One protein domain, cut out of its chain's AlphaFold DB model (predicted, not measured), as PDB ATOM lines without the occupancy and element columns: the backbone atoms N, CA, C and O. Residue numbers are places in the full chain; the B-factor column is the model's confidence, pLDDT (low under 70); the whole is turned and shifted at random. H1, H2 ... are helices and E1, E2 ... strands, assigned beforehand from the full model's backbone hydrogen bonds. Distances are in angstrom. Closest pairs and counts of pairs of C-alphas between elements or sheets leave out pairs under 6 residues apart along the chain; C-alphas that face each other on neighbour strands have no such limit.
ATOM      1  N   THR A  33      12.999 -53.728-100.273       79.94
ATOM      2  CA  THR A  33      12.707 -52.424-100.877       79.94
ATOM      3  C   THR A  33      11.577 -52.596-101.880       79.94
ATOM      4  O   THR A  33      11.702 -53.372-102.828       79.94
ATOM      5  N   LEU A  34      10.487 -51.852-101.695       82.56
ATOM      6  CA  LEU A  34       9.371 -51.800-102.639       82.56
ATOM      7  C   LEU A  34       9.365 -50.425-103.325       82.56
ATOM      8  O   LEU A  34       8.607 -49.541-102.937       82.56
ATOM      9  N   PRO A  35      10.203 -50.209-104.359       79.44
ATOM     10  CA  PRO A  35      10.489 -48.873-104.892       79.44
ATOM     11  C   PRO A  35       9.293 -48.191-105.566       79.44
ATOM     12  O   PRO A  35       9.363 -47.008-105.883       79.44
ATOM     13  N   ARG A  36       8.216 -48.937-105.841       81.56
ATOM     14  CA  ARG A  36       6.980 -48.403-106.431       81.56
ATOM     15  C   ARG A  36       5.820 -48.355-105.449       81.56
ATOM     16  O   ARG A  36       4.769 -47.865-105.844       81.56
ATOM     17  N   LEU A  37       6.010 -48.825-104.214       84.31
ATOM     18  CA  LEU A  37       4.979 -48.759-103.192       84.31
ATOM     19  C   LEU A  37       4.781 -47.295-102.804       84.31
ATOM     20  O   LEU A  37       5.687 -46.648-102.283       84.31
ATOM     21  N   LYS A  38       3.596 -46.783-103.117       82.44
ATOM     22  CA  LYS A  38       3.167 -45.413-102.846       82.44
ATOM     23  C   LYS A  38       2.310 -45.343-101.599       82.44
ATOM     24  O   LYS A  38       2.395 -44.344-100.907       82.44
ATOM     25  N   SER A  39       1.508 -46.369-101.322       82.62
ATOM     26  CA  SER A  39       0.625 -46.395-100.159       82.62
ATOM     27  C   SER A  39       0.668 -47.735 -99.435       82.62
ATOM     28  O   SER A  39       0.571 -48.791-100.063       82.62
ATOM     29  N   LEU A  40       0.766 -47.686 -98.110       84.69
ATOM     30  CA  LEU A  40       0.591 -48.841 -97.233       84.69
ATOM     31  C   LEU A  40      -0.535 -48.562 -96.246       84.69
ATOM     32  O   LEU A  40      -0.534 -47.522 -95.603       84.69
ATOM     33  N   TYR A  41      -1.474 -49.486 -96.114       83.44
ATOM     34  CA  TYR A  41      -2.513 -49.460 -95.095       83.44
ATOM     35  C   TYR A  41      -2.433 -50.753 -94.294       83.44
ATOM     36  O   TYR A  41      -2.525 -51.832 -94.881       83.44
ATOM     37  N   VAL A  42      -2.258 -50.635 -92.980       80.88
ATOM     38  CA  VAL A  42      -2.226 -51.776 -92.058       80.88
ATOM     39  C   VAL A  42      -3.242 -51.551 -90.948       80.88
ATOM     40  O   VAL A  42      -3.075 -50.623 -90.151       80.88
ATOM     41  N   ASP A  43      -4.248 -52.420 -90.900       81.94
ATOM     42  CA  ASP A  43      -5.112 -52.614 -89.736       81.94
ATOM     43  C   ASP A  43      -4.688 -53.914 -89.039       81.94
ATOM     44  O   ASP A  43      -4.985 -55.001 -89.541       81.94
ATOM     45  N   PRO A  44      -3.882 -53.828 -87.964       71.06
ATOM     46  CA  PRO A  44      -3.254 -54.996 -87.392       71.06
ATOM     47  C   PRO A  44      -4.191 -55.865 -86.552       71.06
ATOM     48  O   PRO A  44      -3.773 -56.972 -86.237       71.06
ATOM     49  N   VAL A  45      -5.394 -55.391 -86.186       77.00
ATOM     50  CA  VAL A  45      -6.390 -56.088 -85.340       77.00
ATOM     51  C   VAL A  45      -5.718 -56.972 -84.265       77.00
ATOM     52  O   VAL A  45      -5.094 -56.432 -83.343       77.00
ATOM     53  N   THR A  46      -5.758 -58.303 -84.420       73.62
ATOM     54  CA  THR A  46      -5.159 -59.290 -83.501       73.62
ATOM     55  C   THR A  46      -3.734 -59.723 -83.880       73.62
ATOM     56  O   THR A  46      -3.007 -60.254 -83.042       73.62
ATOM     57  N   ALA A  47      -3.286 -59.473 -85.111       79.62
ATOM     58  CA  ALA A  47      -2.018 -59.951 -85.671       79.62
ATOM     59  C   ALA A  47      -0.889 -58.897 -85.656       79.62
ATOM     60  O   ALA A  47      -0.014 -58.908 -86.527       79.62
ATOM     61  N   LEU A  48      -0.884 -57.992 -84.668       81.00
ATOM     62  CA  LEU A  48       0.066 -56.875 -84.585       81.00
ATOM     63  C   LEU A  48       1.531 -57.305 -84.736       81.00
ATOM     64  O   LEU A  48       2.236 -56.727 -85.561       81.00
ATOM     65  N   GLU A  49       1.972 -58.331 -84.006       81.94
ATOM     66  CA  GLU A  49       3.366 -58.800 -84.024       81.94
ATOM     67  C   GLU A  49       3.854 -59.135 -85.444       81.94
ATOM     68  O   GLU A  49       4.919 -58.681 -85.869       81.94
ATOM     69  N   LYS A  50       3.030 -59.852 -86.223       82.44
ATOM     70  CA  LYS A  50       3.349 -60.235 -87.608       82.44
ATOM     71  C   LYS A  50       3.540 -59.003 -88.493       82.44
ATOM     72  O   LYS A  50       4.414 -58.974 -89.358       82.44
ATOM     73  N   TYR A  51       2.723 -57.972 -88.284       83.38
ATOM     74  CA  TYR A  51       2.825 -56.734 -89.046       83.38
ATOM     75  C   TYR A  51       4.019 -55.887 -88.635       83.38
ATOM     76  O   TYR A  51       4.658 -55.306 -89.510       83.38
ATOM     77  N   LEU A  52       4.348 -55.830 -87.343       84.50
ATOM     78  CA  LEU A  52       5.532 -55.119 -86.868       84.50
ATOM     79  C   LEU A  52       6.804 -55.692 -87.492       84.50
ATOM     80  O   LEU A  52       7.613 -54.925 -88.012       84.50
ATOM     81  N   GLU A  53       6.922 -57.019 -87.559       84.44
ATOM     82  CA  GLU A  53       8.066 -57.679 -88.192       84.44
ATOM     83  C   GLU A  53       8.196 -57.293 -89.677       84.44
ATOM     84  O   GLU A  53       9.274 -56.924 -90.148       84.44
ATOM     85  N   VAL A  54       7.090 -57.296 -90.429       84.69
ATOM     86  CA  VAL A  54       7.092 -56.889 -91.846       84.69
ATOM     87  C   VAL A  54       7.451 -55.408 -92.007       84.69
ATOM     88  O   VAL A  54       8.246 -55.052 -92.882       84.69
ATOM     89  N   LEU A  55       6.874 -54.539 -91.176       86.56
ATOM     90  CA  LEU A  55       7.081 -53.091 -91.228       86.56
ATOM     91  C   LEU A  55       8.520 -52.690 -90.900       86.56
ATOM     92  O   LEU A  55       9.048 -51.769 -91.526       86.56
ATOM     93  N   GLU A  56       9.166 -53.396 -89.974       86.50
ATOM     94  CA  GLU A  56      10.571 -53.189 -89.620       86.50
ATOM     95  C   GLU A  56      11.514 -53.475 -90.802       86.50
ATOM     96  O   GLU A  56      12.519 -52.788 -91.006       86.50
ATOM     97  N   HIS A  57      11.172 -54.465 -91.627       85.19
ATOM     98  CA  HIS A  57      11.998 -54.890 -92.757       85.19
ATOM     99  C   HIS A  57      11.672 -54.160 -94.066       85.19
ATOM    100  O   HIS A  57      12.437 -54.263 -95.035       85.19
ATOM    101  N   LEU A  58      10.569 -53.411 -94.109       86.44
ATOM    102  CA  LEU A  58      10.167 -52.624 -95.264       86.44
ATOM    103  C   LEU A  58      10.931 -51.294 -95.315       86.44
ATOM    104  O   LEU A  58      10.864 -50.472 -94.405       86.44
ATOM    105  N   VAL A  59      11.610 -51.048 -96.436       85.69
ATOM    106  CA  VAL A  59      12.231 -49.751 -96.733       85.69
ATOM    107  C   VAL A  59      11.284 -48.940 -97.627       85.69
ATOM    108  O   VAL A  59      11.138 -49.289 -98.808       85.69
ATOM    109  N   PRO A  60      10.637 -47.877 -97.109       80.06
ATOM    110  CA  PRO A  60       9.717 -47.069 -97.897       80.06
ATOM    111  C   PRO A  60      10.453 -46.276 -98.982       80.06
ATOM    112  O   PRO A  60      11.586 -45.824 -98.804       80.06
ATOM    113  N   ALA A  61       9.794 -46.096-100.126       79.81
ATOM    114  CA  ALA A  61      10.277 -45.208-101.177       79.81
ATOM    115  C   ALA A  61      10.041 -43.726-100.799       79.81
ATOM    116  O   ALA A  61       9.159 -43.423 -99.995       79.81
ATOM    117  N   PRO A  62      10.775 -42.763-101.385       75.06
ATOM    118  CA  PRO A  62      10.449 -41.346-101.230       75.06
ATOM    119  C   PRO A  62       9.023 -41.034-101.711       75.06
ATOM    120  O   PRO A  62       8.610 -41.508-102.769       75.06
ATOM    121  N   GLY A  63       8.283 -40.210-100.961       67.06
ATOM    122  CA  GLY A  63       6.881 -39.890-101.269       67.06
ATOM    123  C   GLY A  63       5.891 -41.010-100.936       67.06
ATOM    124  O   GLY A  63       4.743 -40.956-101.368       67.06
ATOM    125  N   PHE A  64       6.339 -42.016-100.186       72.75
ATOM    126  CA  PHE A  64       5.485 -43.039 -99.612       72.75
ATOM    127  C   PHE A  64       4.483 -42.425 -98.633       72.75
ATOM    128  O   PHE A  64       4.811 -41.580 -97.806       72.75
ATOM    129  N   SER A  65       3.247 -42.865 -98.749       70.06
ATOM    130  CA  SER A  65       2.146 -42.547 -97.867       70.06
ATOM    131  C   SER A  65       1.850 -43.796 -97.045       70.06
ATOM    132  O   SER A  65       1.872 -44.920 -97.555       70.06
ATOM    133  N   PHE A  66       1.621 -43.633 -95.749       72.06
ATOM    134  CA  PHE A  66       1.377 -44.788 -94.898       72.06
ATOM    135  C   PHE A  66       0.281 -44.515 -93.890       72.06
ATOM    136  O   PHE A  66       0.279 -43.489 -93.230       72.06
ATOM    137  N   CYS A  67      -0.675 -45.439 -93.822       65.00
ATOM    138  CA  CYS A  67      -1.750 -45.539 -92.854       65.00
ATOM    139  C   CYS A  67      -1.454 -46.717 -91.950       65.00
ATOM    140  O   CYS A  67      -1.189 -47.824 -92.415       65.00
ATOM    141  N   SER A  68      -1.601 -46.516 -90.659       64.56
ATOM    142  CA  SER A  68      -1.931 -47.609 -89.776       64.56
ATOM    143  C   SER A  68      -2.945 -47.069 -88.809       64.56
ATOM    144  O   SER A  68      -2.883 -45.897 -88.441       64.56
ATOM    145  N   MET A  69      -3.905 -47.912 -88.494       59.62
ATOM    146  CA  MET A  69      -4.942 -47.652 -87.520       59.62
ATOM    147  C   MET A  69      -5.038 -48.912 -86.689       59.62
ATOM    148  O   MET A  69      -4.980 -50.000 -87.254       59.62
ATOM    149  N   ARG A  70      -5.167 -48.783 -85.373       60.81
ATOM    150  CA  ARG A  70      -5.680 -49.889 -84.567       60.81
ATOM    151  C   ARG A  70      -6.686 -49.353 -83.570       60.81
ATOM    152  O   ARG A  70      -6.417 -48.429 -82.805       60.81
ATOM    153  N   THR A  71      -7.853 -49.965 -83.634       55.69
ATOM    154  CA  THR A  71      -9.046 -49.667 -82.849       55.69
ATOM    155  C   THR A  71      -9.590 -50.996 -82.345       55.69
ATOM    156  O   THR A  71     -10.595 -51.500 -82.832       55.69
ATOM    157  N   GLU A  72      -8.876 -51.581 -81.386       61.03
ATOM    158  CA  GLU A  72      -9.375 -52.646 -80.517       61.03
ATOM    159  C   GLU A  72      -9.192 -52.210 -79.057       61.03
ATOM    160  O   GLU A  72      -8.269 -51.450 -78.763       61.03
ATOM    161  N   PRO A  73     -10.037 -52.675 -78.117       57.53
ATOM    162  CA  PRO A  73     -10.091 -52.145 -76.752       57.53
ATOM    163  C   PRO A  73      -8.876 -52.495 -75.872       57.53
ATOM    164  O   PRO A  73      -8.814 -52.061 -74.719       57.53
ATOM    165  N   PHE A  74      -7.920 -53.286 -76.366       63.88
ATOM    166  CA  PHE A  74      -6.823 -53.793 -75.548       63.88
ATOM    167  C   PHE A  74      -5.629 -52.829 -75.519       63.88
ATOM    168  O   PHE A  74      -5.161 -52.399 -76.578       63.88
ATOM    169  N   PRO A  75      -5.104 -52.502 -74.324       66.06
ATOM    170  CA  PRO A  75      -3.896 -51.698 -74.213       66.06
ATOM    171  C   PRO A  75      -2.719 -52.428 -74.873       66.06
ATOM    172  O   PRO A  75      -2.542 -53.631 -74.686       66.06
ATOM    173  N   LEU A  76      -1.923 -51.687 -75.647       71.44
ATOM    174  CA  LEU A  76      -0.619 -52.144 -76.130       71.44
ATOM    175  C   LEU A  76       0.277 -52.471 -74.939       71.44
ATOM    176  O   LEU A  76       0.240 -51.767 -73.931       71.44
ATOM    177  N   ASP A  77       1.122 -53.487 -75.061       79.00
ATOM    178  CA  ASP A  77       2.246 -53.569 -74.143       79.00
ATOM    179  C   ASP A  77       3.346 -52.565 -74.540       79.00
ATOM    180  O   ASP A  77       3.363 -51.974 -75.626       79.00
ATOM    181  N   LEU A  78       4.270 -52.332 -73.611       76.75
ATOM    182  CA  LEU A  78       5.363 -51.380 -73.794       76.75
ATOM    183  C   LEU A  78       6.328 -51.788 -74.925       76.75
ATOM    184  O   LEU A  78       6.963 -50.927 -75.539       76.75
ATOM    185  N   ALA A  79       6.488 -53.089 -75.180       83.00
ATOM    186  CA  ALA A  79       7.415 -53.590 -76.189       83.00
ATOM    187  C   ALA A  79       6.883 -53.304 -77.598       83.00
ATOM    188  O   ALA A  79       7.617 -52.752 -78.424       83.00
ATOM    189  N   ASP A  80       5.599 -53.571 -77.827       79.50
ATOM    190  CA  ASP A  80       4.902 -53.247 -79.069       79.50
ATOM    191  C   ASP A  80       4.927 -51.743 -79.348       79.50
ATOM    192  O   ASP A  80       5.221 -51.314 -80.468       79.50
ATOM    193  N   PHE A  81       4.679 -50.920 -78.322       77.56
ATOM    194  CA  PHE A  81       4.732 -49.464 -78.456       77.56
ATOM    195  C   PHE A  81       6.110 -48.989 -78.943       77.56
ATOM    196  O   PHE A  81       6.214 -48.205 -79.892       77.56
ATOM    197  N   ARG A  82       7.188 -49.511 -78.349       81.06
ATOM    198  CA  ARG A  82       8.562 -49.177 -78.752       81.06
ATOM    199  C   ARG A  82       8.888 -49.647 -80.164       81.06
ATOM    200  O   ARG A  82       9.566 -48.921 -80.892       81.06
ATOM    201  N   ALA A  83       8.406 -50.820 -80.568       83.69
ATOM    202  CA  ALA A  83       8.577 -51.309 -81.933       83.69
ATOM    203  C   ALA A  83       7.879 -50.382 -82.944       83.69
ATOM    204  O   ALA A  83       8.497 -49.939 -83.918       83.69
ATOM    205  N   ILE A  84       6.628 -49.990 -82.665       80.50
ATOM    206  CA  ILE A  84       5.878 -49.012 -83.468       80.50
ATOM    207  C   ILE A  84       6.651 -47.693 -83.567       80.50
ATOM    208  O   ILE A  84       6.834 -47.164 -84.667       80.50
ATOM    209  N   GLN A  85       7.148 -47.186 -82.439       79.56
ATOM    210  CA  GLN A  85       7.920 -45.951 -82.382       79.56
ATOM    211  C   GLN A  85       9.181 -46.027 -83.250       79.56
ATOM    212  O   GLN A  85       9.405 -45.143 -84.070       79.56
ATOM    213  N   GLN A  86       9.971 -47.097 -83.150       83.62
ATOM    214  CA  GLN A  86      11.186 -47.279 -83.955       83.62
ATOM    215  C   GLN A  86      10.902 -47.321 -85.464       83.62
ATOM    216  O   GLN A  86      11.644 -46.724 -86.259       83.62
ATOM    217  N   ILE A  87       9.810 -47.978 -85.865       84.81
ATOM    218  CA  ILE A  87       9.343 -48.000 -87.256       84.81
ATOM    219  C   ILE A  87       8.981 -46.577 -87.706       84.81
ATOM    220  O   ILE A  87       9.434 -46.135 -88.765       84.81
ATOM    221  N   ILE A  88       8.224 -45.833 -86.889       81.19
ATOM    222  CA  ILE A  88       7.849 -44.438 -87.170       81.19
ATOM    223  C   ILE A  88       9.096 -43.577 -87.353       81.19
ATOM    224  O   ILE A  88       9.211 -42.888 -88.365       81.19
ATOM    225  N   CYS A  89      10.055 -43.655 -86.429       82.62
ATOM    226  CA  CYS A  89      11.297 -42.894 -86.503       82.62
ATOM    227  C   CYS A  89      12.045 -43.153 -87.808       82.62
ATOM    228  O   CYS A  89      12.461 -42.222 -88.501       82.62
ATOM    229  N   SER A  90      12.166 -44.427 -88.175       84.25
ATOM    230  CA  SER A  90      12.841 -44.836 -89.403       84.25
ATOM    231  C   SER A  90      12.139 -44.278 -90.642       84.25
ATOM    232  O   SER A  90      12.794 -43.802 -91.570       84.25
ATOM    233  N   TYR A  91      10.806 -44.287 -90.647       85.31
ATOM    234  CA  TYR A  91      10.016 -43.838 -91.789       85.31
ATOM    235  C   TYR A  91      10.016 -42.314 -91.907       85.31
ATOM    236  O   TYR A  91      10.238 -41.806 -93.004       85.31
ATOM    237  N   LEU A  92       9.861 -41.577 -90.802       82.06
ATOM    238  CA  LEU A  92       9.905 -40.110 -90.789       82.06
ATOM    239  C   LEU A  92      11.211 -39.581 -91.392       82.06
ATOM    240  O   LEU A  92      11.186 -38.728 -92.280       82.06
ATOM    241  N   HIS A  93      12.358 -40.146 -91.015       81.56
ATOM    242  CA  HIS A  93      13.639 -39.746 -91.600       81.56
ATOM    243  C   HIS A  93      13.725 -39.970 -93.114       81.56
ATOM    244  O   HIS A  93      14.374 -39.193 -93.818       81.56
ATOM    245  N   ILE A  94      13.109 -41.036 -93.628       79.12
ATOM    246  CA  ILE A  94      13.122 -41.347 -95.061       79.12
ATOM    247  C   ILE A  94      12.168 -40.420 -95.814       79.12
ATOM    248  O   ILE A  94      12.523 -39.895 -96.870       79.12
ATOM    249  N   LEU A  95      10.984 -40.185 -95.255       77.19
ATOM    250  CA  LEU A  95       9.953 -39.358 -95.869       77.19
ATOM    251  C   LEU A  95      10.396 -37.902 -96.015       77.19
ATOM    252  O   LEU A  95      10.174 -37.310 -97.067       77.19
ATOM    253  N   PHE A  96      11.110 -37.360 -95.028       76.31
ATOM    254  CA  PHE A  96      11.581 -35.971 -95.047       76.31
ATOM    255  C   PHE A  96      12.938 -35.765 -95.746       76.31
ATOM    256  O   PHE A  96      13.399 -34.632 -95.866       76.31
ATOM    257  N   ARG A  97      13.580 -36.812 -96.291       73.88
ATOM    258  CA  ARG A  97      14.879 -36.713 -97.001       73.88
ATOM    259  C   ARG A  97      14.817 -36.083 -98.406       73.88
ATOM    260  O   ARG A  97      15.792 -36.165 -99.151       73.88
ATOM    261  N   GLY A  98      13.708 -35.446 -98.787       66.06
ATOM    262  CA  GLY A  98      13.603 -34.753-100.076       66.06
ATOM    263  C   GLY A  98      12.420 -33.792-100.204       66.06
ATOM    264  O   GLY A  98      12.625 -32.617-100.488       66.06
ATOM    265  N   LYS A  99      11.184 -34.272-100.021       65.81
ATOM    266  CA  LYS A  99       9.951 -33.463-100.084       65.81
ATOM    267  C   LYS A  99       9.093 -33.757 -98.854       65.81
ATOM    268  O   LYS A  99       9.085 -34.900 -98.418       65.81
ATOM    269  N   CYS A 100       8.347 -32.769 -98.349       60.62
ATOM    270  CA  CYS A 100       7.379 -32.997 -97.269       60.62
ATOM    271  C   CYS A 100       6.374 -34.105 -97.664       60.62
ATOM    272  O   CYS A 100       5.972 -34.140 -98.838       60.62
ATOM    273  N   PRO A 101       6.019 -35.014 -96.737       62.69
ATOM    274  CA  PRO A 101       5.209 -36.204 -97.018       62.69
ATOM    275  C   PRO A 101       3.764 -35.864 -97.384       62.69
ATOM    276  O   PRO A 101       3.165 -35.051 -96.703       62.69
ATOM    277  N   TYR A 102       3.190 -36.539 -98.394       63.56
ATOM    278  CA  TYR A 102       1.776 -36.374 -98.780       63.56
ATOM    279  C   TYR A 102       0.785 -36.968 -97.780       63.56
ATOM    280  O   TYR A 102      -0.334 -36.491 -97.741       63.56
ATOM    281  N   TYR A 103       1.185 -37.954 -96.971       61.91
ATOM    282  CA  TYR A 103       0.769 -38.030 -95.568       61.91
ATOM    283  C   TYR A 103       1.514 -39.152 -94.826       61.91
ATOM    284  O   TYR A 103       2.076 -40.069 -95.434       61.91
ATOM    285  N   LEU A 104       1.455 -39.115 -93.503       67.88
ATOM    286  CA  LEU A 104       1.734 -40.209 -92.594       67.88
ATOM    287  C   LEU A 104       0.952 -39.964 -91.283       67.88
ATOM    288  O   LEU A 104       1.397 -39.139 -90.504       67.88
ATOM    289  N   ARG A 105      -0.171 -40.673 -91.052       55.38
ATOM    290  CA  ARG A 105      -0.317 -41.679 -89.962       55.38
ATOM    291  C   ARG A 105      -0.016 -41.289 -88.502       55.38
ATOM    292  O   ARG A 105       0.839 -40.450 -88.290       55.38
ATOM    293  N   ILE A 106      -0.400 -41.994 -87.427       70.81
ATOM    294  CA  ILE A 106      -1.106 -43.242 -87.051       70.81
ATOM    295  C   ILE A 106      -1.928 -42.835 -85.841       70.81
ATOM    296  O   ILE A 106      -1.414 -42.134 -84.978       70.81
ATOM    297  N   ILE A 107      -3.108 -43.405 -85.700       63.34
ATOM    298  CA  ILE A 107      -3.923 -43.338 -84.497       63.34
ATOM    299  C   ILE A 107      -3.966 -44.741 -83.906       63.34
ATOM    300  O   ILE A 107      -4.369 -45.672 -84.609       63.34
ATOM    301  N   GLN A 108      -3.586 -44.922 -82.644       58.47
ATOM    302  CA  GLN A 108      -3.917 -46.161 -81.944       58.47
ATOM    303  C   GLN A 108      -4.198 -45.937 -80.461       58.47
ATOM    304  O   GLN A 108      -3.444 -45.279 -79.746       58.47
ATOM    305  N   THR A 109      -5.312 -46.504 -79.999       58.00
ATOM    306  CA  THR A 109      -5.809 -46.360 -78.629       58.00
ATOM    307  C   THR A 109      -6.650 -47.546 -78.201       58.00
ATOM    308  O   THR A 109      -7.347 -48.129 -79.029       58.00
ATOM    309  N   SER A 110      -6.679 -47.771 -76.882       56.81
ATOM    310  CA  SER A 110      -7.931 -47.646 -76.121       56.81
ATOM    311  C   SER A 110      -8.033 -46.371 -75.258       56.81
ATOM    312  O   SER A 110      -9.097 -46.140 -74.686       56.81
ATOM    313  N   ASN A 111      -7.019 -45.477 -75.222       64.12
ATOM    314  CA  ASN A 111      -7.257 -44.100 -74.749       64.12
ATOM    315  C   ASN A 111      -6.485 -42.947 -75.404       64.12
ATOM    316  O   ASN A 111      -7.025 -41.871 -75.287       64.12
ATOM    317  N   LEU A 112      -5.339 -43.124 -76.084       62.09
ATOM    318  CA  LEU A 112      -4.970 -42.465 -77.370       62.09
ATOM    319  C   LEU A 112      -3.518 -42.023 -77.470       62.09
ATOM    320  O   LEU A 112      -2.934 -41.434 -76.562       62.09
ATOM    321  N   PHE A 113      -2.945 -42.396 -78.608       64.06
ATOM    322  CA  PHE A 113      -1.721 -41.866 -79.157       64.06
ATOM    323  C   PHE A 113      -1.963 -41.681 -80.649       64.06
ATOM    324  O   PHE A 113      -2.183 -42.661 -81.376       64.06
ATOM    325  N   ARG A 114      -1.956 -40.437 -81.113       69.12
ATOM    326  CA  ARG A 114      -2.084 -40.128 -82.529       69.12
ATOM    327  C   ARG A 114      -0.997 -39.162 -82.949       69.12
ATOM    328  O   ARG A 114      -0.763 -38.130 -82.341       69.12
ATOM    329  N   LEU A 115      -0.318 -39.532 -84.014       71.75
ATOM    330  CA  LEU A 115       0.480 -38.619 -84.814       71.75
ATOM    331  C   LEU A 115      -0.264 -38.512 -86.145       71.75
ATOM    332  O   LEU A 115      -0.876 -39.493 -86.546       71.75
ATOM    333  N   HIS A 116      -0.265 -37.385 -86.837       67.00
ATOM    334  CA  HIS A 116      -0.659 -37.343 -88.245       67.00
ATOM    335  C   HIS A 116       0.066 -36.176 -88.908       67.00
ATOM    336  O   HIS A 116       0.009 -35.050 -88.437       67.00
ATOM    337  N   LEU A 117       0.805 -36.439 -89.978       72.31
ATOM    338  CA  LEU A 117       1.517 -35.438 -90.768       72.31
ATOM    339  C   LEU A 117       0.965 -35.496 -92.188       72.31
ATOM    340  O   LEU A 117       0.981 -36.570 -92.781       72.31
ATOM    341  N   SER A 118       0.507 -34.393 -92.763       66.94
ATOM    342  CA  SER A 118      -0.104 -34.366 -94.099       66.94
ATOM    343  C   SER A 118       0.528 -33.300 -94.984       66.94
ATOM    344  O   SER A 118       0.988 -32.272 -94.497       66.94
ATOM    345  N   ARG A 119       0.521 -33.524 -96.300       65.75
ATOM    346  CA  ARG A 119       0.764 -32.467 -97.285       65.75
ATOM    347  C   ARG A 119      -0.244 -32.619 -98.405       65.75
ATOM    348  O   ARG A 119      -0.058 -33.465 -99.279       65.75
ATOM    349  N   ASP A 120      -1.256 -31.763 -98.404       61.28
ATOM    350  CA  ASP A 120      -2.116 -31.583 -99.567       61.28
ATOM    351  C   ASP A 120      -1.500 -30.533-100.517       61.28
ATOM    352  O   ASP A 120      -0.392 -30.034-100.293       61.28
ATOM    353  N   PHE A 121      -2.153 -30.207-101.633       54.78
ATOM    354  CA  PHE A 121      -1.590 -29.267-102.618       54.78
ATOM    355  C   PHE A 121      -1.300 -27.854-102.073       54.78
ATOM    356  O   PHE A 121      -0.516 -27.139-102.705       54.78
ATOM    357  N   TYR A 122      -1.884 -27.471-100.931       57.47
ATOM    358  CA  TYR A 122      -1.846 -26.098-100.414       57.47
ATOM    359  C   TYR A 122      -1.380 -25.967 -98.958       57.47
ATOM    360  O   TYR A 122      -0.755 -24.960 -98.645       57.47
ATOM    361  N   GLU A 123      -1.598 -26.972 -98.105       67.44
ATOM    362  CA  GLU A 123      -1.390 -26.862 -96.653       67.44
ATOM    363  C   GLU A 123      -0.621 -28.068 -96.093       67.44
ATOM    364  O   GLU A 123      -0.673 -29.183 -96.638       67.44
ATOM    365  N   PHE A 124       0.154 -27.814 -95.034       74.38
ATOM    366  CA  PHE A 124       0.842 -28.847 -94.267       74.38
ATOM    367  C   PHE A 124       0.270 -28.884 -92.854       74.38
ATOM    368  O   PHE A 124       0.488 -27.952 -92.073       74.38
ATOM    369  N   ASP A 125      -0.405 -29.993 -92.554       78.25
ATOM    370  CA  ASP A 125      -1.063 -30.232 -91.276       78.25
ATOM    371  C   ASP A 125      -0.217 -31.160 -90.413       78.25
ATOM    372  O   ASP A 125       0.247 -32.218 -90.864       78.25
ATOM    373  N   PHE A 126      -0.049 -30.776 -89.152       80.88
ATOM    374  CA  PHE A 126       0.561 -31.619 -88.139       80.88
ATOM    375  C   PHE A 126      -0.363 -31.776 -86.935       80.88
ATOM    376  O   PHE A 126      -0.685 -30.788 -86.291       80.88
ATOM    377  N   GLU A 127      -0.752 -33.009 -86.620       82.12
ATOM    378  CA  GLU A 127      -1.591 -33.366 -85.472       82.12
ATOM    379  C   GLU A 127      -0.791 -34.234 -84.494       82.12
ATOM    380  O   GLU A 127      -0.137 -35.213 -84.890       82.12
ATOM    381  N   LEU A 128      -0.843 -33.863 -83.215       78.94
ATOM    382  CA  LEU A 128      -0.165 -34.553 -82.125       78.94
ATOM    383  C   LEU A 128      -1.113 -34.739 -80.940       78.94
ATOM    384  O   LEU A 128      -1.571 -33.751 -80.371       78.94
ATOM    385  N   ASP A 129      -1.344 -35.992 -80.553       75.94
ATOM    386  CA  ASP A 129      -2.359 -36.358 -79.567       75.94
ATOM    387  C   ASP A 129      -1.865 -37.435 -78.577       75.94
ATOM    388  O   ASP A 129      -1.373 -38.499 -78.990       75.94
ATOM    389  N   PHE A 130      -1.982 -37.152 -77.268       70.81
ATOM    390  CA  PHE A 130      -1.606 -38.061 -76.175       70.81
ATOM    391  C   PHE A 130      -2.581 -38.028 -74.986       70.81
ATOM    392  O   PHE A 130      -2.791 -36.981 -74.369       70.81
ATOM    393  N   VAL A 131      -3.034 -39.208 -74.539       66.56
ATOM    394  CA  VAL A 131      -3.954 -39.322 -73.386       66.56
ATOM    395  C   VAL A 131      -3.380 -40.125 -72.203       66.56
ATOM    396  O   VAL A 131      -3.722 -39.820 -71.064       66.56
ATOM    397  N   THR A 132      -2.497 -41.124 -72.396       62.59
ATOM    398  CA  THR A 132      -2.088 -42.022 -71.276       62.59
ATOM    399  C   THR A 132      -0.628 -42.513 -71.208       62.59
ATOM    400  O   THR A 132      -0.288 -43.212 -70.255       62.59
ATOM    401  N   TRP A 133       0.269 -42.162 -72.140       64.12
ATOM    402  CA  TRP A 133       1.599 -42.809 -72.260       64.12
ATOM    403  C   TRP A 133       2.790 -41.889 -71.929       64.12
ATOM    404  O   TRP A 133       3.568 -41.541 -72.810       64.12
ATOM    405  N   GLU A 134       2.963 -41.489 -70.665       65.56
ATOM    406  CA  GLU A 134       3.905 -40.411 -70.288       65.56
ATOM    407  C   GLU A 134       5.403 -40.727 -70.515       65.56
ATOM    408  O   GLU A 134       6.184 -39.821 -70.809       65.56
ATOM    409  N   GLU A 135       5.838 -41.987 -70.380       71.12
ATOM    410  CA  GLU A 135       7.275 -42.311 -70.276       71.12
ATOM    411  C   GLU A 135       8.047 -42.255 -71.609       71.12
ATOM    412  O   GLU A 135       9.224 -41.889 -71.616       71.12
ATOM    413  N   ASP A 136       7.406 -42.553 -72.744       71.38
ATOM    414  CA  ASP A 136       8.094 -42.692 -74.042       71.38
ATOM    415  C   ASP A 136       7.796 -41.542 -75.041       71.38
ATOM    416  O   ASP A 136       8.406 -41.468 -76.118       71.38
ATOM    417  N   VAL A 137       6.929 -40.585 -74.675       75.88
ATOM    418  CA  VAL A 137       6.653 -39.352 -75.450       75.88
ATOM    419  C   VAL A 137       7.923 -38.549 -75.775       75.88
ATOM    420  O   VAL A 137       8.066 -38.121 -76.926       75.88
ATOM    421  N   PRO A 138       8.897 -38.364 -74.857       79.50
ATOM    422  CA  PRO A 138      10.121 -37.624 -75.169       79.50
ATOM    423  C   PRO A 138      10.913 -38.204 -76.350       79.50
ATOM    424  O   PRO A 138      11.452 -37.449 -77.157       79.50
ATOM    425  N   VAL A 139      10.961 -39.533 -76.492       79.88
ATOM    426  CA  VAL A 139      11.701 -40.198 -77.581       79.88
ATOM    427  C   VAL A 139      11.030 -39.935 -78.933       79.88
ATOM    428  O   VAL A 139      11.711 -39.695 -79.937       79.88
ATOM    429  N   LEU A 140       9.692 -39.901 -78.965       80.38
ATOM    430  CA  LEU A 140       8.947 -39.536 -80.167       80.38
ATOM    431  C   LEU A 140       9.212 -38.069 -80.514       80.38
ATOM    432  O   LEU A 140       9.537 -37.763 -81.657       80.38
ATOM    433  N   LEU A 141       9.129 -37.175 -79.530       85.44
ATOM    434  CA  LEU A 141       9.355 -35.746 -79.739       85.44
ATOM    435  C   LEU A 141      10.778 -35.441 -80.214       85.44
ATOM    436  O   LEU A 141      10.946 -34.604 -81.094       85.44
ATOM    437  N   GLU A 142      11.808 -36.129 -79.711       85.44
ATOM    438  CA  GLU A 142      13.176 -35.973 -80.235       85.44
ATOM    439  C   GLU A 142      13.300 -36.444 -81.690       85.44
ATOM    440  O   GLU A 142      14.071 -35.884 -82.469       85.44
ATOM    441  N   THR A 143      12.496 -37.426 -82.089       83.12
ATOM    442  CA  THR A 143      12.423 -37.860 -83.486       83.12
ATOM    443  C   THR A 143      11.708 -36.820 -84.345       83.12
ATOM    444  O   THR A 143      12.230 -36.427 -85.388       83.12
ATOM    445  N   VAL A 144      10.554 -36.319 -83.903       85.94
ATOM    446  CA  VAL A 144       9.810 -35.243 -84.582       85.94
ATOM    447  C   VAL A 144      10.662 -33.974 -84.687       85.94
ATOM    448  O   VAL A 144      10.657 -33.288 -85.699       85.94
ATOM    449  N   ARG A 145      11.498 -33.692 -83.691       87.00
ATOM    450  CA  ARG A 145      12.452 -32.580 -83.736       87.00
ATOM    451  C   ARG A 145      13.494 -32.720 -84.853       87.00
ATOM    452  O   ARG A 145      14.059 -31.723 -85.294       87.00
ATOM    453  N   SER A 146      13.804 -33.943 -85.274       84.31
ATOM    454  CA  SER A 146      14.833 -34.204 -86.285       84.31
ATOM    455  C   SER A 146      14.351 -34.035 -87.731       84.31
ATOM    456  O   SER A 146      15.173 -34.062 -88.652       84.31
ATOM    457  N   ILE A 147      13.041 -33.872 -87.942       84.50
ATOM    458  CA  ILE A 147      12.441 -33.586 -89.248       84.50
ATOM    459  C   ILE A 147      12.195 -32.081 -89.422       84.50
ATOM    460  O   ILE A 147      12.089 -31.340 -88.447       84.50
ATOM    461  N   SER A 148      12.131 -31.620 -90.676       84.69
ATOM    462  CA  SER A 148      11.826 -30.215 -90.971       84.69
ATOM    463  C   SER A 148      10.318 -29.979 -90.930       84.69
ATOM    464  O   SER A 148       9.586 -30.554 -91.734       84.69
ATOM    465  N   LEU A 149       9.883 -29.120 -90.006       86.44
ATOM    466  CA  LEU A 149       8.498 -28.657 -89.832       86.44
ATOM    467  C   LEU A 149       8.377 -27.151 -90.124       86.44
ATOM    468  O   LEU A 149       7.425 -26.496 -89.716       86.44
ATOM    469  N   GLU A 150       9.362 -26.584 -90.829       86.75
ATOM    470  CA  GLU A 150       9.436 -25.140 -91.087       86.75
ATOM    471  C   GLU A 150       8.297 -24.629 -91.982       86.75
ATOM    472  O   GLU A 150       7.978 -23.447 -91.940       86.75
ATOM    473  N   TYR A 151       7.674 -25.514 -92.768       85.44
ATOM    474  CA  TYR A 151       6.576 -25.196 -93.690       85.44
ATOM    475  C   TYR A 151       5.197 -25.603 -93.159       85.44
ATOM    476  O   TYR A 151       4.246 -25.628 -93.934       85.44
ATOM    477  N   THR A 152       5.089 -25.979 -91.883       88.56
ATOM    478  CA  THR A 152       3.796 -26.284 -91.263       88.56
ATOM    479  C   THR A 152       2.960 -25.019 -91.183       88.56
ATOM    480  O   THR A 152       3.405 -24.067 -90.552       88.56
ATOM    481  N   THR A 153       1.781 -25.022 -91.810       93.31
ATOM    482  CA  THR A 153       0.814 -23.910 -91.787       93.31
ATOM    483  C   THR A 153      -0.262 -24.134 -90.731       93.31
ATOM    484  O   THR A 153      -0.670 -23.187 -90.063       93.31
ATOM    485  N   THR A 154      -0.641 -25.395 -90.519       93.06
ATOM    486  CA  THR A 154      -1.661 -25.797 -89.551       93.06
ATOM    487  C   THR A 154      -1.046 -26.743 -88.533       93.06
ATOM    488  O   THR A 154      -0.444 -27.765 -88.882       93.06
ATOM    489  N   PHE A 155      -1.203 -26.425 -87.255       93.75
ATOM    490  CA  PHE A 155      -0.745 -27.266 -86.160       93.75
ATOM    491  C   PHE A 155      -1.909 -27.573 -85.222       93.75
ATOM    492  O   PHE A 155      -2.501 -26.665 -84.654       93.75
ATOM    493  N   SER A 156      -2.226 -28.853 -85.052       92.19
ATOM    494  CA  SER A 156      -3.160 -29.345 -84.046       92.19
ATOM    495  C   SER A 156      -2.403 -30.039 -82.917       92.19
ATOM    496  O   SER A 156      -1.524 -30.879 -83.143       92.19
ATOM    497  N   LEU A 157      -2.730 -29.653 -81.691       90.75
ATOM    498  CA  LEU A 157      -2.105 -30.140 -80.475       90.75
ATOM    499  C   LEU A 157      -3.186 -30.459 -79.445       90.75
ATOM    500  O   LEU A 157      -3.799 -29.544 -78.891       90.75
ATOM    501  N   ASP A 158      -3.354 -31.743 -79.142       86.88
ATOM    502  CA  ASP A 158      -4.246 -32.211 -78.087       86.88
ATOM    503  C   ASP A 158      -3.488 -33.055 -77.058       86.88
ATOM    504  O   ASP A 158      -3.092 -34.193 -77.299       86.88
ATOM    505  N   ILE A 159      -3.208 -32.482 -75.891       80.38
ATOM    506  CA  ILE A 159      -2.473 -33.169 -74.845       80.38
ATOM    507  C   ILE A 159      -3.149 -32.988 -73.500       80.38
ATOM    508  O   ILE A 159      -3.260 -31.880 -72.976       80.38
ATOM    509  N   HIS A 160      -3.494 -34.114 -72.882       76.38
ATOM    510  CA  HIS A 160      -4.073 -34.123 -71.549       76.38
ATOM    511  C   HIS A 160      -3.011 -33.965 -70.453       76.38
ATOM    512  O   HIS A 160      -1.906 -34.512 -70.514       76.38
ATOM    513  N   THR A 161      -3.391 -33.233 -69.405       60.41
ATOM    514  CA  THR A 161      -2.559 -32.696 -68.309       60.41
ATOM    515  C   THR A 161      -1.626 -33.663 -67.556       60.41
ATOM    516  O   THR A 161      -0.737 -33.191 -66.841       60.41
ATOM    517  N   GLY A 162      -1.760 -34.983 -67.714       63.59
ATOM    518  CA  GLY A 162      -0.796 -35.959 -67.183       63.59
ATOM    519  C   GLY A 162       0.492 -36.050 -68.011       63.59
ATOM    520  O   GLY A 162       1.598 -36.005 -67.472       63.59
ATOM    521  N   ALA A 163       0.373 -36.045 -69.340       60.22
ATOM    522  CA  ALA A 163       1.373 -36.622 -70.239       60.22
ATOM    523  C   ALA A 163       2.724 -35.886 -70.352       60.22
ATOM    524  O   ALA A 163       3.635 -36.397 -71.003       60.22
ATOM    525  N   LEU A 164       2.887 -34.692 -69.767       60.78
ATOM    526  CA  LEU A 164       3.937 -33.761 -70.208       60.78
ATOM    527  C   LEU A 164       4.860 -33.161 -69.159       60.78
ATOM    528  O   LEU A 164       5.742 -32.373 -69.506       60.78
ATOM    529  N   ARG A 165       4.768 -33.555 -67.886       64.69
ATOM    530  CA  ARG A 165       5.697 -33.017 -66.872       64.69
ATOM    531  C   ARG A 165       7.184 -33.237 -67.214       64.69
ATOM    532  O   ARG A 165       8.026 -32.511 -66.691       64.69
ATOM    533  N   LEU A 166       7.510 -34.189 -68.096       55.00
ATOM    534  CA  LEU A 166       8.880 -34.574 -68.463       55.00
ATOM    535  C   LEU A 166       9.325 -34.149 -69.882       55.00
ATOM    536  O   LEU A 166      10.519 -34.198 -70.177       55.00
ATOM    537  N   SER A 167       8.423 -33.689 -70.755       60.59
ATOM    538  CA  SER A 167       8.678 -33.481 -72.199       60.59
ATOM    539  C   SER A 167       8.702 -32.014 -72.652       60.59
ATOM    540  O   SER A 167       8.936 -31.742 -73.833       60.59
ATOM    541  N   ASN A 168       8.569 -31.055 -71.728       69.81
ATOM    542  CA  ASN A 168       8.514 -29.617 -72.039       69.81
ATOM    543  C   ASN A 168       9.696 -29.110 -72.883       69.81
ATOM    544  O   ASN A 168       9.520 -28.226 -73.716       69.81
ATOM    545  N   THR A 169      10.906 -29.655 -72.714       79.94
ATOM    546  CA  THR A 169      12.073 -29.183 -73.486       79.94
ATOM    547  C   THR A 169      12.061 -29.657 -74.940       79.94
ATOM    548  O   THR A 169      12.375 -28.866 -75.831       79.94
ATOM    549  N   SER A 170      11.687 -30.912 -75.198       85.00
ATOM    550  CA  SER A 170      11.597 -31.465 -76.553       85.00
ATOM    551  C   SER A 170      10.406 -30.877 -77.298       85.00
ATOM    552  O   SER A 170      10.575 -30.433 -78.432       85.00
ATOM    553  N   LEU A 171       9.245 -30.765 -76.639       86.75
ATOM    554  CA  LEU A 171       8.073 -30.125 -77.230       86.75
ATOM    555  C   LEU A 171       8.347 -28.657 -77.563       86.75
ATOM    556  O   LEU A 171       8.078 -28.244 -78.683       86.75
ATOM    557  N   ASN A 172       8.965 -27.892 -76.653       88.75
ATOM    558  CA  ASN A 172       9.324 -26.499 -76.936       88.75
ATOM    559  C   ASN A 172      10.185 -26.381 -78.198       88.75
ATOM    560  O   ASN A 172       9.944 -25.527 -79.042       88.75
ATOM    561  N   ARG A 173      11.168 -27.273 -78.368       88.75
ATOM    562  CA  ARG A 173      12.019 -27.274 -79.567       88.75
ATOM    563  C   ARG A 173      11.257 -27.640 -80.840       88.75
ATOM    564  O   ARG A 173      11.591 -27.094 -81.884       88.75
ATOM    565  N   VAL A 174      10.286 -28.550 -80.752       89.88
ATOM    566  CA  VAL A 174       9.405 -28.914 -81.873       89.88
ATOM    567  C   VAL A 174       8.505 -27.735 -82.246       89.88
ATOM    568  O   VAL A 174       8.508 -27.317 -83.392       89.88
ATOM    569  N   VAL A 175       7.807 -27.129 -81.285       91.56
ATOM    570  CA  VAL A 175       6.924 -25.976 -81.536       91.56
ATOM    571  C   VAL A 175       7.723 -24.760 -82.022       91.56
ATOM    572  O   VAL A 175       7.309 -24.067 -82.944       91.56
ATOM    573  N   SER A 176       8.917 -24.528 -81.469       90.69
ATOM    574  CA  SER A 176       9.799 -23.427 -81.888       90.69
ATOM    575  C   SER A 176      10.323 -23.569 -83.322       90.69
ATOM    576  O   SER A 176      10.773 -22.576 -83.888       90.69
ATOM    577  N   SER A 177      10.319 -24.771 -83.917       90.62
ATOM    578  CA  SER A 177      10.743 -24.950 -85.314       90.62
ATOM    579  C   SER A 177       9.628 -24.658 -86.326       90.62
ATOM    580  O   SER A 177       9.911 -24.508 -87.515       90.62
ATOM    581  N   MET A 178       8.381 -24.524 -85.866       92.19
ATOM    582  CA  MET A 178       7.189 -24.302 -86.686       92.19
ATOM    583  C   MET A 178       6.928 -22.807 -86.902       92.19
ATOM    584  O   MET A 178       5.968 -22.228 -86.396       92.19
ATOM    585  N   VAL A 179       7.828 -22.150 -87.629       93.56
ATOM    586  CA  VAL A 179       7.789 -20.687 -87.805       93.56
ATOM    587  C   VAL A 179       6.687 -20.194 -88.748       93.56
ATOM    588  O   VAL A 179       6.347 -19.015 -88.687       93.56
ATOM    589  N   SER A 180       6.141 -21.076 -89.589       94.56
ATOM    590  CA  SER A 180       5.136 -20.739 -90.611       94.56
ATOM    591  C   SER A 180       3.704 -21.106 -90.215       94.56
ATOM    592  O   SER A 180       2.824 -21.100 -91.066       94.56
ATOM    593  N   VAL A 181       3.470 -21.473 -88.951       95.94
ATOM    594  CA  VAL A 181       2.126 -21.839 -88.489       95.94
ATOM    595  C   VAL A 181       1.259 -20.592 -88.433       95.94
ATOM    596  O   VAL A 181       1.566 -19.660 -87.689       95.94
ATOM    597  N   GLU A 182       0.175 -20.627 -89.197       97.31
ATOM    598  CA  GLU A 182      -0.858 -19.598 -89.307       97.31
ATOM    599  C   GLU A 182      -2.115 -19.994 -88.516       97.31
ATOM    600  O   GLU A 182      -2.794 -19.123 -87.966       97.31
ATOM    601  N   GLU A 183      -2.384 -21.299 -88.388       97.00
ATOM    602  CA  GLU A 183      -3.532 -21.864 -87.672       97.00
ATOM    603  C   GLU A 183      -3.092 -22.852 -86.583       97.00
ATOM    604  O   GLU A 183      -2.358 -23.811 -86.837       97.00
ATOM    605  N   LEU A 184      -3.570 -22.629 -85.356       96.44
ATOM    606  CA  LEU A 184      -3.345 -23.500 -84.204       96.44
ATOM    607  C   LEU A 184      -4.676 -24.052 -83.700       96.44
ATOM    608  O   LEU A 184      -5.537 -23.273 -83.297       96.44
ATOM    609  N   ARG A 185      -4.803 -25.377 -83.637       94.50
ATOM    610  CA  ARG A 185      -5.930 -26.078 -83.009       94.50
ATOM    611  C   ARG A 185      -5.481 -26.685 -81.695       94.50
ATOM    612  O   ARG A 185      -4.481 -27.400 -81.664       94.50
ATOM    613  N   VAL A 186      -6.160 -26.355 -80.605       92.75
ATOM    614  CA  VAL A 186      -5.757 -26.785 -79.264       92.75
ATOM    615  C   VAL A 186      -6.946 -27.038 -78.358       92.75
ATOM    616  O   VAL A 186      -7.944 -26.323 -78.391       92.75
ATOM    617  N   THR A 187      -6.769 -27.986 -77.443       88.69
ATOM    618  CA  THR A 187      -7.589 -28.097 -76.236       88.69
ATOM    619  C   THR A 187      -7.123 -27.124 -75.148       88.69
ATOM    620  O   THR A 187      -6.008 -26.592 -75.192       88.69
ATOM    621  N   ALA A 188      -7.945 -26.883 -74.121       86.31
ATOM    622  CA  ALA A 188      -7.563 -25.997 -73.012       86.31
ATOM    623  C   ALA A 188      -6.304 -26.458 -72.258       86.31
ATOM    624  O   ALA A 188      -5.496 -25.628 -71.826       86.31
ATOM    625  N   ASP A 189      -6.107 -27.770 -72.119       86.19
ATOM    626  CA  ASP A 189      -4.909 -28.330 -71.493       86.19
ATOM    627  C   ASP A 189      -3.657 -28.070 -72.349       86.19
ATOM    628  O   ASP A 189      -2.620 -27.650 -71.823       86.19
ATOM    629  N   SER A 190      -3.778 -28.208 -73.670       88.94
ATOM    630  CA  SER A 190      -2.717 -27.894 -74.635       88.94
ATOM    631  C   SER A 190      -2.374 -26.407 -74.655       88.94
ATOM    632  O   SER A 190      -1.201 -26.035 -74.690       88.94
ATOM    633  N   LEU A 191      -3.376 -25.533 -74.547       91.00
ATOM    634  CA  LEU A 191      -3.158 -24.093 -74.441       91.00
ATOM    635  C   LEU A 191      -2.410 -23.726 -73.149       91.00
ATOM    636  O   LEU A 191      -1.438 -22.968 -73.181       91.00
ATOM    637  N   ARG A 192      -2.806 -24.313 -72.011       89.75
ATOM    638  CA  ARG A 192      -2.113 -24.133 -70.722       89.75
ATOM    639  C   ARG A 192      -0.662 -24.606 -70.793       89.75
ATOM    640  O   ARG A 192       0.236 -23.967 -70.243       89.75
ATOM    641  N   LEU A 193      -0.424 -25.725 -71.464       87.50
ATOM    642  CA  LEU A 193       0.914 -26.235 -71.709       87.50
ATOM    643  C   LEU A 193       1.750 -25.253 -72.533       87.50
ATOM    644  O   LEU A 193       2.877 -24.965 -72.129       87.50
ATOM    645  N   LEU A 194       1.220 -24.728 -73.642       90.38
ATOM    646  CA  LEU A 194       1.929 -23.763 -74.490       90.38
ATOM    647  C   LEU A 194       2.335 -22.511 -73.702       90.38
ATOM    648  O   LEU A 194       3.474 -22.064 -73.821       90.38
ATOM    649  N   LEU A 195       1.455 -22.013 -72.827       90.50
ATOM    650  CA  LEU A 195       1.746 -20.905 -71.906       90.50
ATOM    651  C   LEU A 195       2.871 -21.216 -70.907       90.50
ATOM    652  O   LEU A 195       3.564 -20.310 -70.449       90.50
ATOM    653  N   SER A 196       3.065 -22.490 -70.560       88.75
ATOM    654  CA  SER A 196       4.117 -22.923 -69.634       88.75
ATOM    655  C   SER A 196       5.492 -23.094 -70.290       88.75
ATOM    656  O   SER A 196       6.497 -23.253 -69.587       88.75
ATOM    657  N   LEU A 197       5.561 -23.089 -71.627       87.38
ATOM    658  CA  LEU A 197       6.822 -23.235 -72.343       87.38
ATOM    659  C   LEU A 197       7.677 -21.970 -72.163       87.38
ATOM    660  O   LEU A 197       7.168 -20.852 -72.245       87.38
ATOM    661  N   PRO A 198       8.993 -22.111 -71.927       81.25
ATOM    662  CA  PRO A 198       9.844 -20.955 -71.713       81.25
ATOM    663  C   PRO A 198       9.971 -20.152 -73.008       81.25
ATOM    664  O   PRO A 198      10.616 -20.587 -73.965       81.25
ATOM    665  N   THR A 199       9.405 -18.951 -73.001       72.19
ATOM    666  CA  THR A 199       9.634 -17.911 -74.001       72.19
ATOM    667  C   THR A 199      10.965 -17.241 -73.676       72.19
ATOM    668  O   THR A 199      11.065 -16.347 -72.834       72.19
ATOM    669  N   ALA A 200      12.041 -17.720 -74.301       67.56
ATOM    670  CA  ALA A 200      13.283 -16.959 -74.300       67.56
ATOM    671  C   ALA A 200      13.039 -15.642 -75.048       67.56
ATOM    672  O   ALA A 200      12.303 -15.623 -76.031       67.56
ATOM    673  N   THR A 201      13.686 -14.557 -74.626       66.38
ATOM    674  CA  THR A 201      13.535 -13.218 -75.229       66.38
ATOM    675  C   THR A 201      13.799 -13.198 -76.745       66.38
ATOM    676  O   THR A 201      13.363 -12.282 -77.430       66.38
ATOM    677  N   GLU A 202      14.485 -14.216 -77.272       72.56
ATOM    678  CA  GLU A 202      14.834 -14.354 -78.689       72.56
ATOM    679  C   GLU A 202      13.961 -15.362 -79.463       72.56
ATOM    680  O   GLU A 202      14.028 -15.388 -80.687       72.56
ATOM    681  N   ASN A 203      13.119 -16.160 -78.790       81.12
ATOM    682  CA  ASN A 203      12.313 -17.209 -79.427       81.12
ATOM    683  C   ASN A 203      10.821 -16.986 -79.165       81.12
ATOM    684  O   ASN A 203      10.278 -17.429 -78.151       81.12
ATOM    685  N   ILE A 204      10.161 -16.312 -80.107       88.88
ATOM    686  CA  ILE A 204       8.703 -16.177 -80.135       88.88
ATOM    687  C   ILE A 204       8.109 -17.484 -80.668       88.88
ATOM    688  O   ILE A 204       8.437 -17.908 -81.775       88.88
ATOM    689  N   LEU A 205       7.233 -18.115 -79.885       91.44
ATOM    690  CA  LEU A 205       6.490 -19.296 -80.324       91.44
ATOM    691  C   LEU A 205       5.452 -18.899 -81.378       91.44
ATOM    692  O   LEU A 205       4.700 -17.949 -81.162       91.44
ATOM    693  N   LEU A 206       5.417 -19.647 -82.488       94.25
ATOM    694  CA  LEU A 206       4.428 -19.519 -83.568       94.25
ATOM    695  C   LEU A 206       4.256 -18.054 -84.036       94.25
ATOM    696  O   LEU A 206       3.197 -17.448 -83.857       94.25
ATOM    697  N   PRO A 207       5.313 -17.424 -84.584       95.25
ATOM    698  CA  PRO A 207       5.310 -15.990 -84.864       95.25
ATOM    699  C   PRO A 207       4.229 -15.575 -85.874       95.25
ATOM    700  O   PRO A 207       3.676 -14.487 -85.723       95.25
ATOM    701  N   GLN A 208       3.891 -16.441 -86.833       96.94
ATOM    702  CA  GLN A 208       2.888 -16.196 -87.878       96.94
ATOM    703  C   GLN A 208       1.461 -16.593 -87.482       96.94
ATOM    704  O   GLN A 208       0.573 -16.550 -88.318       96.94
ATOM    705  N   LEU A 209       1.217 -16.954 -86.219       97.88
ATOM    706  CA  LEU A 209      -0.092 -17.442 -85.799       97.88
ATOM    707  C   LEU A 209      -1.169 -16.346 -85.881       97.88
ATOM    708  O   LEU A 209      -1.098 -15.355 -85.145       97.88
ATOM    709  N   GLU A 210      -2.187 -16.565 -86.713       98.00
ATOM    710  CA  GLU A 210      -3.307 -15.641 -86.942       98.00
ATOM    711  C   GLU A 210      -4.652 -16.220 -86.491       98.00
ATOM    712  O   GLU A 210      -5.512 -15.462 -86.031       98.00
TER     713      GLU A 210
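Overview. This is residues 33 to 210 of the 298 residues of an uncharacterized protein of Galerina marginata (strain CBS 339.88) (UniProt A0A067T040). The chain winds in stacked turns of strand and helix: the strands stand side by side as a wall, E1, E2, E3, E4, E5, E6, and H1, H2, H3 and H4 form a row along one face of it, the other face bare. The wall is two sheets, parallel E1 E2 and mixed E3 E4 E5 E6, bridged by residues 107 to 108, which pair with both E2 and E3, while H5 packs on E5 at the E6 end of the wall, near H4. The 178 printed residues include five named helices and six named strands, in the order E1 H1 E2 H2 E3 E4 H3 E5 H4 E6 H5, a mixed class. The whole is compact, with a radius of gyration of the C-alphas of 16.2 A and spans of 49 by 34 by 21 A.

Arrangement. E1, residues 39 to 42, and E2, residues 65 to 70, are parallel neighbours, with N 67 and O 40 at 2.7 A; with H1, residues 48 to 57, they make a strand-helix-strand unit, two parallel neighbour strands joined through a helix, its crossover right-handed. H2, residues 78 to 95, touches H1 with residues 80 to 87 alone, closest C-alphas Glu 56 and Ile 87 at 5.8 A, the same way at a shallow tilt of 33 degrees, only just short of steep. Residues 107 to 108 pair parallel with residues 69 to 70 of E2 and antiparallel with residues 113 to 114 of E3, residues 113 to 119. E3 and E4, residues 124 to 130, form a hairpin, with N 127 and O 116 at 2.8 A. H3, residues 137 to 145, only grazes the sheet and touches residues 85 to 92 of H2, closest C-alphas Cys 89 and Thr 143 at 6.0 A. E5, residues 154 to 159, is parallel to E4, with N 156 and O 126 at 2.8 A. H4, residues 168 to 176, touches H3, closest C-alphas Arg 145 and Val 174 at 5.1 A, the same way at a shallow tilt of 26 degrees. E6, residues 183 to 187, is parallel to E5, with N 185 and O 155 at 2.8 A. E4, H3, E5 and E5, H4, E6 are also right-handed strand-helix-strand units. H5, residues 188 to 196, stands up from the sheet over E6, at a height over the sheet of 7.0 A. Every O i to N i+4 pair is within hydrogen-bond range in H1, H2, H3, H4 and H5.

Along the chain. E1 begins at C-alpha 39, (0.625, -46.395, -100.159), and H5 ends at C-alpha 196, (4.117, -22.923, -69.634). H2 is 25.6 A long, E3 20.6 A, E4 20.5 A, E2 17.1 A and E5 16.5 A.

Size, cuts and confidence. The C-alphas of Thr 46 and Thr 201, the two farthest apart, are 50.4 A apart. The printed part has no cut; the link from H2 to E3 is long, 17 residues. Mean pLDDT of the printed part is 78.2, with 47 residues under 70, among them residues 67 to 75 and 107 to 114.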